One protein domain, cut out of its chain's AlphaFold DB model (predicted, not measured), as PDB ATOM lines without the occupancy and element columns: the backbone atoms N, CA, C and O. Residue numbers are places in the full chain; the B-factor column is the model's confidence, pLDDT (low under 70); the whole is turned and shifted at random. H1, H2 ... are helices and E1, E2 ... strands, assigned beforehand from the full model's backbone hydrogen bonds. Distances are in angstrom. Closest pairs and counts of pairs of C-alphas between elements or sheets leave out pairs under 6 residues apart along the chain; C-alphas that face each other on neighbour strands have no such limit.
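What this domain is: This is residues 25 to 131 of the 131 residues of an uncharacterized protein of Stenotrophomonas maltophilia (UniProt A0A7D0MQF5). One long helix, H1, makes the length of a rod; at its far end the short H2 folds back on it, and a long link returns to H1's beginning, where H3 packs between H1 and a small three-stranded sheet. The printed part has 107 residues, in the order E1 H1 H2 H3 E2 E3, and is mostly helix. The antiparallel sheet runs E2 E1 E3. The whole is extended, with a radius of gyration of the C-alphas of 22.9 A and spans of 72 by 25 by 17 A.

How they stand to each other: Start at E1, residues 25 to 27, the inner strand. Its antiparallel neighbours are E2, residues 118 to 120, with N 25 and O 120 at 2.8 A, and E3, residues 128 to 130, with N 26 and O 128 at 2.9 A. H1, residues 32 to 74, and H2, residues 80 to 89, form a helical hairpin: H1 touches H2 with residues 70 to 74 alone, the closest C-alphas being those of Cys 74 and Arg 83, 5.7 A, at a steep tilt of 40 degrees, opposite ways. H3, residues 105 to 114, touches H1's residues 37 to 45 alone, the closest C-alphas being those of Cys 41 and Cys 111, 5.7 A, at a shallow tilt of 17 degrees, opposite ways. H3 is on the sheet at a height of 8.5 A, making two layers, a helix on one face of a sheet. H2 and H3 are apart. Every O i to N i+4 pair is within hydrogen-bond range in H2 and H3, and 38 of 39 in H1.

Where its parts are: Find C-alpha 25 at (-27.571, 28.917, 53.685), where E1 begins. From C-alpha 32 at (-46.366, 37.352, 54.631), H1 runs 63.7 A to C-alpha 74 at (3.393, 51.961, 17.678). H2 measures 13.8 A, H3 14.3 A, E1 and E2 6.4 A each and E3 6.5 A.

The domain as a whole: Look at His 31 and Ala 78, whose C-alphas are the two farthest apart, 72.0 A. The printed part has no cut, and the link from H2 to H3, residues 90 to 104, is long. Residue 131 alone is under 70 in pLDDT.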
ATOM      1  N   PHE A  25     -26.547  28.497  54.627       84.19
ATOM      2  CA  PHE A  25     -27.571  28.917  53.685       84.19
ATOM      3  C   PHE A  25     -28.589  29.781  54.419       84.19
ATOM      4  O   PHE A  25     -28.966  29.473  55.548       84.19
ATOM      5  N   VAL A  26     -29.028  30.867  53.791       86.38
ATOM      6  CA  VAL A  26     -30.120  31.685  54.326       86.38
ATOM      7  C   VAL A  26     -31.412  31.312  53.622       86.38
ATOM      8  O   VAL A  26     -31.521  31.432  52.402       86.38
ATOM      9  N   GLU A  27     -32.378  30.862  54.412       87.75
ATOM     10  CA  GLU A  27     -33.745  30.593  53.992       87.75
ATOM     11  C   GLU A  27     -34.540  31.909  53.995       87.75
ATOM     12  O   GLU A  27     -34.507  32.637  54.999       87.75
ATOM     13  N   PRO A  28     -35.275  32.236  52.922       86.00
ATOM     14  CA  PRO A  28     -36.167  33.384  52.938       86.00
ATOM     15  C   PRO A  28     -37.321  33.178  53.939       86.00
ATOM     16  O   PRO A  28     -37.776  32.052  54.156       86.00
ATOM     17  N   PRO A  29     -37.839  34.258  54.547       86.75
ATOM     18  CA  PRO A  29     -38.964  34.175  55.473       86.75
ATOM     19  C   PRO A  29     -40.245  33.673  54.785       86.75
ATOM     20  O   PRO A  29     -40.609  34.122  53.698       86.75
ATOM     21  N   THR A  30     -40.983  32.780  55.450       86.00
ATOM     22  CA  THR A  30     -42.217  32.170  54.909       86.00
ATOM     23  C   THR A  30     -43.490  32.966  55.211       86.00
ATOM     24  O   THR A  30     -44.489  32.849  54.496       86.00
ATOM     25  N   HIS A  31     -43.459  33.803  56.248       88.31
ATOM     26  CA  HIS A  31     -44.582  34.633  56.677       88.31
ATOM     27  C   HIS A  31     -44.759  35.862  55.769       88.31
ATOM     28  O   HIS A  31     -43.802  36.380  55.195       88.31
ATOM     29  N   GLU A  32     -45.994  36.348  55.639       88.50
ATOM     30  CA  GLU A  32     -46.366  37.352  54.631       88.50
ATOM     31  C   GLU A  32     -45.588  38.670  54.746       88.50
ATOM     32  O   GLU A  32     -45.036  39.138  53.751       88.50
ATOM     33  N   ALA A  33     -45.458  39.220  55.957       89.06
ATOM     34  CA  ALA A  33     -44.684  40.442  56.186       89.06
ATOM     35  C   ALA A  33     -43.198  40.277  55.806       89.06
ATOM     36  O   ALA A  33     -42.604  41.163  55.188       89.06
ATOM     37  N   GLY A  34     -42.612  39.117  56.108       87.25
ATOM     38  CA  GLY A  34     -41.229  38.797  55.773       87.25
ATOM     39  C   GLY A  34     -41.008  38.674  54.269       87.25
ATOM     40  O   GLY A  34     -39.997  39.161  53.771       87.25
ATOM     41  N   ARG A  35     -41.965  38.113  53.516       91.25
ATOM     42  CA  ARG A  35     -41.878  38.050  52.043       91.25
ATOM     43  C   ARG A  35     -41.865  39.439  51.405       91.25
ATOM     44  O   ARG A  35     -41.093  39.682  50.481       91.25
ATOM     45  N   ILE A  36     -42.679  40.363  51.920       93.94
ATOM     46  CA  ILE A  36     -42.685  41.757  51.455       93.94
ATOM     47  C   ILE A  36     -41.319  42.396  51.730       93.94
ATOM     48  O   ILE A  36     -40.728  42.985  50.828       93.94
ATOM     49  N   CYS A  37     -40.763  42.205  52.927       93.50
ATOM     50  CA  CYS A  37     -39.419  42.674  53.269       93.50
ATOM     51  C   CYS A  37     -38.338  42.061  52.352       93.50
ATOM     52  O   CYS A  37     -37.487  42.780  51.826       93.50
ATOM     53  N   ALA A  38     -38.417  40.758  52.068       93.06
ATOM     54  CA  ALA A  38     -37.478  40.053  51.197       93.06
ATOM     55  C   ALA A  38     -37.458  40.599  49.756       93.06
ATOM     56  O   ALA A  38     -36.381  40.692  49.167       93.06
ATOM     57  N   SER A  39     -38.591  41.055  49.208       92.81
ATOM     58  CA  SER A  39     -38.620  41.696  47.878       92.81
ATOM     59  C   SER A  39     -37.798  42.995  47.805       92.81
ATOM     60  O   SER A  39     -37.220  43.335  46.765       92.81
ATOM     61  N   VAL A  40     -37.662  43.708  48.929       94.44
ATOM     62  CA  VAL A  40     -36.780  44.880  49.025       94.44
ATOM     63  C   VAL A  40     -35.319  44.433  48.982       94.44
ATOM     64  O   VAL A  40     -34.505  45.050  48.293       94.44
ATOM     65  N   CYS A  41     -34.985  43.329  49.655       94.19
ATOM     66  CA  CYS A  41     -33.652  42.727  49.600       94.19
ATOM     67  C   CYS A  41     -33.286  42.274  48.175       94.19
ATOM     68  O   CYS A  41     -32.161  42.499  47.728       94.19
ATOM     69  N   GLU A  42     -34.231  41.686  47.437       92.94
ATOM     70  CA  GLU A  42     -34.041  41.309  46.029       92.94
ATOM     71  C   GLU A  42     -33.751  42.530  45.149       92.94
ATOM     72  O   GLU A  42     -32.820  42.512  44.341       92.94
ATOM     73  N   SER A  43     -34.484  43.625  45.359       94.94
ATOM     74  CA  SER A  43     -34.275  44.885  44.637       94.94
ATOM     75  C   SER A  43     -32.889  45.488  44.915       94.94
ATOM     76  O   SER A  43     -32.204  45.959  44.000       94.94
ATOM     77  N   GLN A  44     -32.427  45.426  46.168       94.00
ATOM     78  CA  GLN A  44     -31.074  45.853  46.541       94.00
ATOM     79  C   GLN A  44     -30.003  44.977  45.885       94.00
ATOM     80  O   GLN A  44     -29.026  45.495  45.336       94.00
ATOM     81  N   LYS A  45     -30.202  43.653  45.877       94.38
ATOM     82  CA  LYS A  45     -29.301  42.718  45.199       94.38
ATOM     83  C   LYS A  45     -29.210  43.012  43.702       94.38
ATOM     84  O   LYS A  45     -28.102  43.118  43.180       94.38
ATOM     85  N   ALA A  46     -30.345  43.197  43.029       94.44
ATOM     86  CA  ALA A  46     -30.386  43.515  41.605       94.44
ATOM     87  C   ALA A  46     -29.633  44.818  41.287       94.44
ATOM     88  O   ALA A  46     -28.887  44.884  40.310       94.44
ATOM     89  N   THR A  47     -29.762  45.825  42.153       95.88
ATOM     90  CA  THR A  47     -29.027  47.093  42.040       95.88
ATOM     91  C   THR A  47     -27.516  46.882  42.177       95.88
ATOM     92  O   THR A  47     -26.743  47.373  41.352       95.88
ATOM     93  N   CYS A  48     -27.079  46.102  43.168       95.00
ATOM     94  CA  CYS A  48     -25.670  45.741  43.343       95.00
ATOM     95  C   CYS A  48     -25.113  45.001  42.116       95.00
ATOM     96  O   CYS A  48     -24.070  45.383  41.580       95.00
ATOM     97  N   ASP A  49     -25.837  43.991  41.623       94.69
ATOM     98  CA  ASP A  49     -25.438  43.206  40.454       94.69
ATOM     99  C   ASP A  49     -25.336  44.093  39.197       94.69
ATOM    100  O   ASP A  49     -24.391  43.961  38.415       94.69
ATOM    101  N   PHE A  50     -26.255  45.048  39.026       95.19
ATOM    102  CA  PHE A  50     -26.213  46.026  37.940       95.19
ATOM    103  C   PHE A  50     -24.970  46.925  38.011       95.19
ATOM    104  O   PHE A  50     -24.244  47.050  37.023       95.19
ATOM    105  N   HIS A  51     -24.675  47.512  39.174       94.62
ATOM    106  CA  HIS A  51     -23.489  48.355  39.350       94.62
ATOM    107  C   HIS A  51     -22.188  47.589  39.104       94.62
ATOM    108  O   HIS A  51     -21.272  48.102  38.460       94.62
ATOM    109  N   ASN A  52     -22.122  46.349  39.579       94.62
ATOM    110  CA  ASN A  52     -20.985  45.468  39.364       94.62
ATOM    111  C   ASN A  52     -20.763  45.177  37.874       94.62
ATOM    112  O   ASN A  52     -19.638  45.321  37.389       94.62
ATOM    113  N   ARG A  53     -21.825  44.859  37.122       93.12
ATOM    114  CA  ARG A  53     -21.744  44.676  35.663       93.12
ATOM    115  C   ARG A  53     -21.286  45.947  34.957       93.12
ATOM    116  O   ARG A  53     -20.321  45.902  34.199       93.12
ATOM    117  N   ALA A  54     -21.893  47.090  35.275       94.12
ATOM    118  CA  ALA A  54     -21.512  48.373  34.691       94.12
ATOM    119  C   ALA A  54     -20.031  48.710  34.951       94.12
ATOM    120  O   ALA A  54     -19.333  49.215  34.067       94.12
ATOM    121  N   ARG A  55     -19.519  48.389  36.146       93.62
ATOM    122  CA  ARG A  55     -18.109  48.579  36.503       93.62
ATOM    123  C   ARG A  55     -17.180  47.631  35.746       93.62
ATOM    124  O   ARG A  55     -16.152  48.095  35.257       93.62
ATOM    125  N   ALA A  56     -17.527  46.348  35.627       93.25
ATOM    126  CA  ALA A  56     -16.757  45.393  34.826       93.25
ATOM    127  C   ALA A  56     -16.672  45.830  33.362       93.25
ATOM    128  O   ALA A  56     -15.581  45.896  32.806       93.25
ATOM    129  N   GLU A  57     -17.802  46.196  32.758       93.06
ATOM    130  CA  GLU A  57     -17.827  46.668  31.377       93.06
ATOM    131  C   GLU A  57     -17.023  47.957  31.186       93.06
ATOM    132  O   GLU A  57     -16.300  48.102  30.204       93.06
ATOM    133  N   SER A  58     -17.134  48.903  32.123       93.81
ATOM    134  CA  SER A  58     -16.359  50.144  32.089       93.81
ATOM    135  C   SER A  58     -14.856  49.870  32.160       93.81
ATOM    136  O   SER A  58     -14.090  50.409  31.362       93.81
ATOM    137  N   HIS A  59     -14.436  48.973  33.058       93.38
ATOM    138  CA  HIS A  59     -13.044  48.550  33.177       93.38
ATOM    139  C   HIS A  59     -12.543  47.885  31.890       93.38
ATOM    140  O   HIS A  59     -11.462  48.226  31.408       93.38
ATOM    141  N   GLN A  60     -13.353  47.006  31.292       93.19
ATOM    142  CA  GLN A  60     -13.017  46.359  30.027       93.19
ATOM    143  C   GLN A  60     -12.838  47.387  28.909       93.19
ATOM    144  O   GLN A  60     -11.805  47.403  28.250       93.19
ATOM    145  N   ARG A  61     -13.812  48.288  28.729       93.69
ATOM    146  CA  ARG A  61     -13.748  49.340  27.703       93.69
ATOM    147  C   ARG A  61     -12.532  50.243  27.887       93.69
ATOM    148  O   ARG A  61     -11.882  50.586  26.905       93.69
ATOM    149  N   SER A  62     -12.218  50.607  29.128       93.81
ATOM    150  CA  SER A  62     -11.036  51.407  29.449       93.81
ATOM    151  C   SER A  62      -9.749  50.680  29.047       93.81
ATOM    152  O   SER A  62      -8.930  51.237  28.322       93.81
ATOM    153  N   CYS A  63      -9.608  49.410  29.431       93.06
ATOM    154  CA  CYS A  63      -8.435  48.606  29.096       93.06
ATOM    155  C   CYS A  63      -8.252  48.437  27.579       93.06
ATOM    156  O   CYS A  63      -7.169  48.696  27.052       93.06
ATOM    157  N   GLU A  64      -9.317  48.079  26.855       93.06
ATOM    158  CA  GLU A  64      -9.261  47.912  25.397       93.06
ATOM    159  C   GLU A  64      -8.977  49.238  24.674       93.06
ATOM    160  O   GLU A  64      -8.255  49.273  23.674       93.06
ATOM    161  N   SER A  65      -9.495  50.352  25.199       94.44
ATOM    162  CA  SER A  65      -9.187  51.694  24.698       94.44
ATOM    163  C   SER A  65      -7.706  52.035  24.878       94.44
ATOM    164  O   SER A  65      -7.067  52.495  23.932       94.44
ATOM    165  N   GLU A  66      -7.134  51.795  26.061       93.31
ATOM    166  CA  GLU A  66      -5.706  52.029  26.310       93.31
ATOM    167  C   GLU A  66      -4.825  51.162  25.408       93.31
ATOM    168  O   GLU A  66      -3.905  51.666  24.758       93.31
ATOM    169  N   LYS A  67      -5.162  49.879  25.263       93.12
ATOM    170  CA  LYS A  67      -4.483  48.976  24.334       93.12
ATOM    171  C   LYS A  67      -4.539  49.487  22.894       93.12
ATOM    172  O   LYS A  67      -3.510  49.546  22.222       93.12
ATOM    173  N   SER A  68      -5.712  49.917  22.432       93.50
ATOM    174  CA  SER A  68      -5.894  50.468  21.082       93.50
ATOM    175  C   SER A  68      -5.060  51.734  20.862       93.50
ATOM    176  O   SER A  68      -4.462  51.905  19.799       93.50
ATOM    177  N   ARG A  69      -4.949  52.600  21.880       94.38
ATOM    178  CA  ARG A  69      -4.083  53.791  21.846       94.38
ATOM    179  C   ARG A  69      -2.608  53.426  21.711       94.38
ATOM    180  O   ARG A  69      -1.896  54.082  20.954       94.38
ATOM    181  N   ILE A  70      -2.149  52.394  22.414       94.12
ATOM    182  CA  ILE A  70      -0.761  51.924  22.328       94.12
ATOM    183  C   ILE A  70      -0.474  51.348  20.940       94.12
ATOM    184  O   ILE A  70       0.511  51.738  20.317       94.12
ATOM    185  N   ILE A  71      -1.357  50.487  20.423       93.06
ATOM    186  CA  ILE A  71      -1.222  49.903  19.078       93.06
ATOM    187  C   ILE A  71      -1.154  51.015  18.026       93.06
ATOM    188  O   ILE A  71      -0.236  51.048  17.212       93.06
ATOM    189  N   SER A  72      -2.068  51.988  18.091       95.00
ATOM    190  CA  SER A  72      -2.073  53.129  17.171       95.00
ATOM    191  C   SER A  72      -0.827  54.012  17.292       95.00
ATOM    192  O   SER A  72      -0.444  54.653  16.320       95.00
ATOM    193  N   ARG A  73      -0.197  54.090  18.469       94.12
ATOM    194  CA  ARG A  73       1.052  54.840  18.657       94.12
ATOM    195  C   ARG A  73       2.242  54.108  18.038       94.12
ATOM    196  O   ARG A  73       3.104  54.747  17.443       94.12
ATOM    197  N   CYS A  74       2.294  52.786  18.182       94.25
ATOM    198  CA  CYS A  74       3.393  51.961  17.678       94.25
ATOM    199  C   CYS A  74       3.244  51.599  16.186       94.25
ATOM    200  O   CYS A  74       4.213  51.154  15.573       94.25
ATOM    201  N   SER A  75       2.074  51.816  15.570       93.44
ATOM    202  CA  SER A  75       1.785  51.414  14.182       93.44
ATOM    203  C   SER A  75       2.652  52.095  13.119       93.44
ATOM    204  O   SER A  75       2.752  51.589  12.006       93.44
ATOM    205  N   GLY A  76       3.280  53.232  13.435       93.06
ATOM    206  CA  GLY A  76       4.208  53.924  12.532       93.06
ATOM    207  C   GLY A  76       5.589  53.267  12.410       93.06
ATOM    208  O   GLY A  76       6.399  53.702  11.595       93.06
ATOM    209  N   ILE A  77       5.882  52.242  13.216       94.50
ATOM    210  CA  ILE A  77       7.162  51.530  13.194       94.50
ATOM    211  C   ILE A  77       7.126  50.459  12.093       94.50
ATOM    212  O   ILE A  77       6.349  49.505  12.166       94.50
ATOM    213  N   ALA A  78       7.985  50.628  11.082       91.75
ATOM    214  CA  ALA A  78       8.053  49.750   9.912       91.75
ATOM    215  C   ALA A  78       8.637  48.360  10.220       91.75
ATOM    216  O   ALA A  78       8.232  47.379   9.604       91.75
ATOM    217  N   ASP A  79       9.577  48.271  11.165       95.94
ATOM    218  CA  ASP A  79      10.143  46.995  11.602       95.94
ATOM    219  C   ASP A  79       9.214  46.305  12.614       95.94
ATOM    220  O   ASP A  79       8.930  46.832  13.693       95.94
ATOM    221  N   ASP A  80       8.756  45.100  12.277       92.81
ATOM    222  CA  ASP A  80       7.792  44.342  13.082       92.81
ATOM    223  C   ASP A  80       8.311  44.020  14.487       92.81
ATOM    224  O   ASP A  80       7.560  44.074  15.465       92.81
ATOM    225  N   LYS A  81       9.608  43.724  14.619       94.56
ATOM    226  CA  LYS A  81      10.223  43.408  15.911       94.56
ATOM    227  C   LYS A  81      10.248  44.644  16.808       94.56
ATOM    228  O   LYS A  81       9.914  44.559  17.988       94.56
ATOM    229  N   GLN A  82      10.613  45.801  16.264       94.19
ATOM    230  CA  GLN A  82      10.573  47.074  16.980       94.19
ATOM    231  C   GLN A  82       9.140  47.487  17.331       94.19
ATOM    232  O   GLN A  82       8.913  47.975  18.440       94.19
ATOM    233  N   ARG A  83       8.166  47.241  16.445       94.31
ATOM    234  CA  ARG A  83       6.746  47.495  16.720       94.31
ATOM    235  C   ARG A  83       6.245  46.652  17.888       94.31
ATOM    236  O   ARG A  83       5.703  47.210  18.837       94.31
ATOM    237  N   HIS A  84       6.504  45.347  17.883       92.50
ATOM    238  CA  HIS A  84       6.114  44.472  18.990       92.50
ATOM    239  C   HIS A  84       6.842  44.797  20.297       92.50
ATOM    240  O   HIS A  84       6.243  44.701  21.365       92.50
ATOM    241  N   ASN A  85       8.098  45.245  20.239       94.50
ATOM    242  CA  ASN A  85       8.799  45.736  21.427       94.50
ATOM    243  C   ASN A  85       8.156  47.018  21.981       94.50
ATOM    244  O   ASN A  85       8.033  47.159  23.196       94.50
ATOM    245  N   CYS A  86       7.719  47.936  21.112       94.12
ATOM    246  CA  CYS A  86       6.967  49.131  21.501       94.12
ATOM    247  C   CYS A  86       5.626  48.747  22.139       94.12
ATOM    248  O   CYS A  86       5.328  49.171  23.253       94.12
ATOM    249  N   GLU A  87       4.844  47.894  21.483       94.44
ATOM    250  CA  GLU A  87       3.548  47.420  21.976       94.44
ATOM    251  C   GLU A  87       3.682  46.684  23.316       94.44
ATOM    252  O   GLU A  87       2.980  47.002  24.277       94.44
ATOM    253  N   GLY A  88       4.615  45.734  23.404       91.06
ATOM    254  CA  GLY A  88       4.877  44.941  24.601       91.06
ATOM    255  C   GLY A  88       5.412  45.780  25.758       91.06
ATOM    256  O   GLY A  88       4.899  45.677  26.869       91.06
ATOM    257  N   GLY A  89       6.376  46.668  25.495       91.12
ATOM    258  CA  GLY A  89       6.944  47.568  26.504       91.12
ATOM    259  C   GLY A  89       5.944  48.589  27.052       91.12
ATOM    260  O   GLY A  89       6.103  49.053  28.176       91.12
ATOM    261  N   ASN A  90       4.894  48.904  26.288       89.69
ATOM    262  CA  ASN A  90       3.814  49.796  26.709       89.69
ATOM    263  C   ASN A  90       2.560  49.045  27.191       89.69
ATOM    264  O   ASN A  90       1.579  49.685  27.552       89.69
ATOM    265  N   GLY A  91       2.571  47.708  27.228       86.75
ATOM    266  CA  GLY A  91       1.483  46.915  27.804       86.75
ATOM    267  C   GLY A  91       0.295  46.634  26.876       86.75
ATOM    268  O   GLY A  91      -0.744  46.200  27.363       86.75
ATOM    269  N   ALA A  92       0.423  46.796  25.553       87.06
ATOM    270  CA  ALA A  92      -0.623  46.374  24.607       87.06
ATOM    271  C   ALA A  92      -0.838  44.847  24.590       87.06
ATOM    272  O   ALA A  92      -1.903  44.369  24.202       87.06
ATOM    273  N   GLY A  93       0.163  44.078  25.026       80.44
ATOM    274  CA  GLY A  93       0.056  42.629  25.215       80.44
ATOM    275  C   GLY A  93      -0.656  42.215  26.507       80.44
ATOM    276  O   GLY A  93      -0.923  41.029  26.691       80.44
ATOM    277  N   THR A  94      -0.964  43.155  27.406       86.06
ATOM    278  CA  THR A  94      -1.623  42.846  28.678       86.06
ATOM    279  C   THR A  94      -3.056  42.381  28.431       86.06
ATOM    280  O   THR A  94      -3.807  42.984  27.664       86.06
ATOM    281  N   TYR A  95      -3.442  41.292  29.093       85.31
ATOM    282  CA  TYR A  95      -4.805  40.779  29.045       85.31
ATOM    283  C   TYR A  95      -5.763  41.712  29.800       85.31
ATOM    284  O   TYR A  95      -5.560  41.997  30.981       85.31
ATOM    285  N   CYS A  96      -6.832  42.146  29.129       88.81
ATOM    286  CA  CYS A  96      -7.922  42.890  29.749       88.81
ATOM    287  C   CYS A  96      -8.835  41.926  30.511       88.81
ATOM    288  O   CYS A  96      -9.786  41.374  29.960       88.81
ATOM    289  N   GLY A  97      -8.479  41.680  31.772       85.31
ATOM    290  CA  GLY A  97      -9.237  40.824  32.674       85.31
ATOM    291  C   GLY A  97     -10.386  41.544  33.376       85.31
ATOM    292  O   GLY A  97     -10.359  42.760  33.591       85.31
ATOM    293  N   SER A  98     -11.373  40.754  33.798       82.62
ATOM    294  CA  SER A  98     -12.453  41.232  34.658       82.62
ATOM    295  C   SER A  98     -11.892  41.706  36.004       82.62
ATOM    296  O   SER A  98     -11.108  40.980  36.623       82.62
ATOM    297  N   PRO A  99     -12.296  42.890  36.494       86.38
ATOM    298  CA  PRO A  99     -11.875  43.357  37.806       86.38
ATOM    299  C   PRO A  99     -12.471  42.477  38.912       86.38
ATOM    300  O   PRO A  99     -13.561  41.920  38.762       86.38
ATOM    301  N   ALA A 100     -11.788  42.400  40.056       86.44
ATOM    302  CA  ALA A 100     -12.380  41.843  41.268       86.44
ATOM    303  C   ALA A 100     -13.515  42.766  41.744       86.44
ATOM    304  O   ALA A 100     -13.294  43.947  42.024       86.44
ATOM    305  N   LEU A 101     -14.734  42.233  41.803       89.44
ATOM    306  CA  LEU A 101     -15.938  42.963  42.199       89.44
ATOM    307  C   LEU A 101     -16.437  42.481  43.569       89.44
ATOM    308  O   LEU A 101     -16.260  41.308  43.900       89.44
ATOM    309  N   PRO A 102     -17.061  43.362  44.373       86.94
ATOM    310  CA  PRO A 102     -17.621  42.979  45.664       86.94
ATOM    311  C   PRO A 102     -18.780  41.988  45.500       86.94
ATOM    312  O   PRO A 102     -19.547  42.068  44.539       86.94
ATOM    313  N   SER A 103     -18.941  41.076  46.462       87.25
ATOM    314  CA  SER A 103     -20.061  40.130  46.465       87.25
ATOM    315  C   SER A 103     -21.384  40.818  46.808       87.25
ATOM    316  O   SER A 103     -21.492  41.504  47.824       87.25
ATOM    317  N   CYS A 104     -22.416  40.566  45.999       91.31
ATOM    318  CA  CYS A 104     -23.786  40.999  46.277       91.31
ATOM    319  C   CYS A 104     -24.589  39.974  47.099       91.31
ATOM    320  O   CYS A 104     -25.703  40.276  47.516       91.31
ATOM    321  N   SER A 105     -24.068  38.757  47.325       87.38
ATOM    322  CA  SER A 105     -24.794  37.711  48.065       87.38
ATOM    323  C   SER A 105     -24.743  37.915  49.578       87.38
ATOM    324  O   SER A 105     -25.761  37.741  50.236       87.38
ATOM    325  N   ALA A 106     -23.605  38.346  50.124       86.50
ATOM    326  CA  ALA A 106     -23.446  38.615  51.553       86.50
ATOM    327  C   ALA A 106     -24.412  39.699  52.089       86.50
ATOM    328  O   ALA A 106     -25.143  39.414  53.038       86.50
ATOM    329  N   PRO A 107     -24.503  40.909  51.492       89.75
ATOM    330  CA  PRO A 107     -25.457  41.920  51.961       89.75
ATOM    331  C   PRO A 107     -26.914  41.485  51.762       89.75
ATOM    332  O   PRO A 107     -27.774  41.799  52.580       89.75
ATOM    333  N   TYR A 108     -27.195  40.722  50.704       91.50
ATOM    334  CA  TYR A 108     -28.524  40.178  50.453       91.50
ATOM    335  C   TYR A 108     -28.942  39.150  51.515       91.50
ATOM    336  O   TYR A 108     -30.031  39.256  52.073       91.50
ATOM    337  N   ALA A 109     -28.056  38.212  51.853       90.25
ATOM    338  CA  ALA A 109     -28.271  37.243  52.921       90.25
ATOM    339  C   ALA A 109     -28.500  37.936  54.272       90.25
ATOM    340  O   ALA A 109     -29.440  37.600  54.988       90.25
ATOM    341  N   GLN A 110     -27.706  38.966  54.582       90.50
ATOM    342  CA  GLN A 110     -27.893  39.767  55.790       90.50
ATOM    343  C   GLN A 110     -29.269  40.455  55.824       90.50
ATOM    344  O   GLN A 110     -29.928  40.458  56.861       90.50
ATOM    345  N   CYS A 111     -29.723  40.996  54.691       92.81
ATOM    346  CA  CYS A 111     -31.042  41.616  54.570       92.81
ATOM    347  C   CYS A 111     -32.173  40.603  54.811       92.81
ATOM    348  O   CYS A 111     -33.100  40.884  55.570       92.81
ATOM    349  N   LEU A 112     -32.066  39.393  54.249       92.81
ATOM    350  CA  LEU A 112     -33.045  38.327  54.478       92.81
ATOM    351  C   LEU A 112     -33.141  37.928  55.953       92.81
ATOM    352  O   LEU A 112     -34.249  37.753  56.455       92.81
ATOM    353  N   LEU A 113     -32.014  37.846  56.666       91.19
ATOM    354  CA  LEU A 113     -32.008  37.580  58.109       91.19
ATOM    355  C   LEU A 113     -32.723  38.685  58.898       91.19
ATOM    356  O   LEU A 113     -33.495  38.393  59.808       91.19
ATOM    357  N   SER A 114     -32.543  39.952  58.516       92.50
ATOM    358  CA  SER A 114     -33.283  41.074  59.114       92.50
ATOM    359  C   SER A 114     -34.790  41.024  58.830       92.50
ATOM    360  O   SER A 114     -35.573  41.524  59.634       92.50
ATOM    361  N   CYS A 115     -35.205  40.382  57.737       91.81
ATOM    362  CA  CYS A 115     -36.608  40.135  57.397       91.81
ATOM    363  C   CYS A 115     -37.204  38.882  58.074       91.81
ATOM    364  O   CYS A 115     -38.333  38.499  57.767       91.81
ATOM    365  N   GLY A 116     -36.461  38.223  58.972       91.00
ATOM    366  CA  GLY A 116     -36.892  36.995  59.645       91.00
ATOM    367  C   GLY A 116     -36.587  35.710  58.872       91.00
ATOM    368  O   GLY A 116     -37.226  34.687  59.118       91.00
ATOM    369  N   GLY A 117     -35.651  35.759  57.923       88.81
ATOM    370  CA  GLY A 117     -35.042  34.568  57.339       88.81
ATOM    371  C   GLY A 117     -34.216  33.794  58.367       88.81
ATOM    372  O   GLY A 117     -33.816  34.328  59.404       88.81
ATOM    373  N   THR A 118     -33.952  32.524  58.083       87.69
ATOM    374  CA  THR A 118     -33.260  31.616  59.009       87.69
ATOM    375  C   THR A 118     -31.976  31.083  58.403       87.69
ATOM    376  O   THR A 118     -31.887  30.897  57.193       87.69
ATOM    377  N   VAL A 119     -30.985  30.805  59.247       88.12
ATOM    378  CA  VAL A 119     -29.731  30.178  58.823       88.12
ATOM    379  C   VAL A 119     -29.869  28.662  58.919       88.12
ATOM    380  O   VAL A 119     -30.209  28.146  59.980       88.12
ATOM    381  N   ASN A 120     -29.565  27.962  57.831       82.69
ATOM    382  CA  ASN A 120     -29.537  26.509  57.749       82.69
ATOM    383  C   ASN A 120     -28.148  26.035  57.308       82.69
ATOM    384  O   ASN A 120     -27.537  26.597  56.402       82.69
ATOM    385  N   GLU A 121     -27.634  24.983  57.940       77.50
ATOM    386  CA  GLU A 121     -26.367  24.348  57.538       77.50
ATOM    387  C   GLU A 121     -26.553  23.418  56.331       77.50
ATOM    388  O   GLU A 121     -25.624  23.166  55.564       77.50
ATOM    389  N   VAL A 122     -27.778  22.926  56.136       76.75
ATOM    390  CA  VAL A 122     -28.150  22.048  55.027       76.75
ATOM    391  C   VAL A 122     -28.681  22.888  53.872       76.75
ATOM    392  O   VAL A 122     -29.517  23.769  54.065       76.75
ATOM    393  N   ARG A 123     -28.218  22.590  52.653       73.38
ATOM    394  CA  ARG A 123     -28.747  23.210  51.435       73.38
ATOM    395  C   ARG A 123     -30.197  22.781  51.219       73.38
ATOM    396  O   ARG A 123     -30.472  21.592  51.086       73.38
ATOM    397  N   THR A 124     -31.077  23.759  51.089       75.50
ATOM    398  CA  THR A 124     -32.461  23.603  50.633       75.50
ATOM    399  C   THR A 124     -32.611  24.154  49.211       75.50
ATOM    400  O   THR A 124     -31.720  24.848  48.714       75.50
ATOM    401  N   ASP A 125     -33.737  23.874  48.550       74.94
ATOM    402  CA  ASP A 125     -34.015  24.366  47.188       74.94
ATOM    403  C   ASP A 125     -34.088  25.902  47.112       74.94
ATOM    404  O   ASP A 125     -33.799  26.500  46.076       74.94
ATOM    405  N   THR A 126     -34.443  26.544  48.226       75.75
ATOM    406  CA  THR A 126     -34.565  28.001  48.375       75.75
ATOM    407  C   THR A 126     -33.406  28.639  49.139       75.75
ATOM    408  O   THR A 126     -33.374  29.858  49.300       75.75
ATOM    409  N   GLY A 127     -32.456  27.833  49.617       72.38
ATOM    410  CA  GLY A 127     -31.362  28.265  50.474       72.38
ATOM    411  C   GLY A 127     -30.305  29.046  49.705       72.38
ATOM    412  O   GLY A 127     -29.681  28.544  48.767       72.38
ATOM    413  N   ILE A 128     -30.058  30.281  50.133       78.88
ATOM    414  CA  ILE A 128     -29.131  31.182  49.451       78.88
ATOM    415  C   ILE A 128     -27.742  31.007  50.062       78.88
ATOM    416  O   ILE A 128     -27.581  31.231  51.264       78.88
ATOM    417  N   PRO A 129     -26.733  30.597  49.274       74.75
ATOM    418  CA  PRO A 129     -25.412  30.304  49.804       74.75
ATOM    419  C   PRO A 129     -24.707  31.580  50.263       74.75
ATOM    420  O   PRO A 129     -24.602  32.558  49.515       74.75
ATOM    421  N   VAL A 130     -24.171  31.537  51.481       71.56
ATOM    422  CA  VAL A 130     -23.304  32.583  52.023       71.56
ATOM    423  C   VAL A 130     -21.861  32.097  51.945       71.56
ATOM    424  O   VAL A 130     -21.522  31.044  52.491       71.56
ATOM    425  N   TYR A 131     -21.047  32.853  51.210       64.19
ATOM    426  CA  TYR A 131     -19.625  32.597  50.973       64.19
ATOM    427  C   TYR A 131     -18.771  33.555  51.792       64.19
ATOM    428  O   TYR A 131     -19.146  34.750  51.846       64.19
TER     429      TYR A 131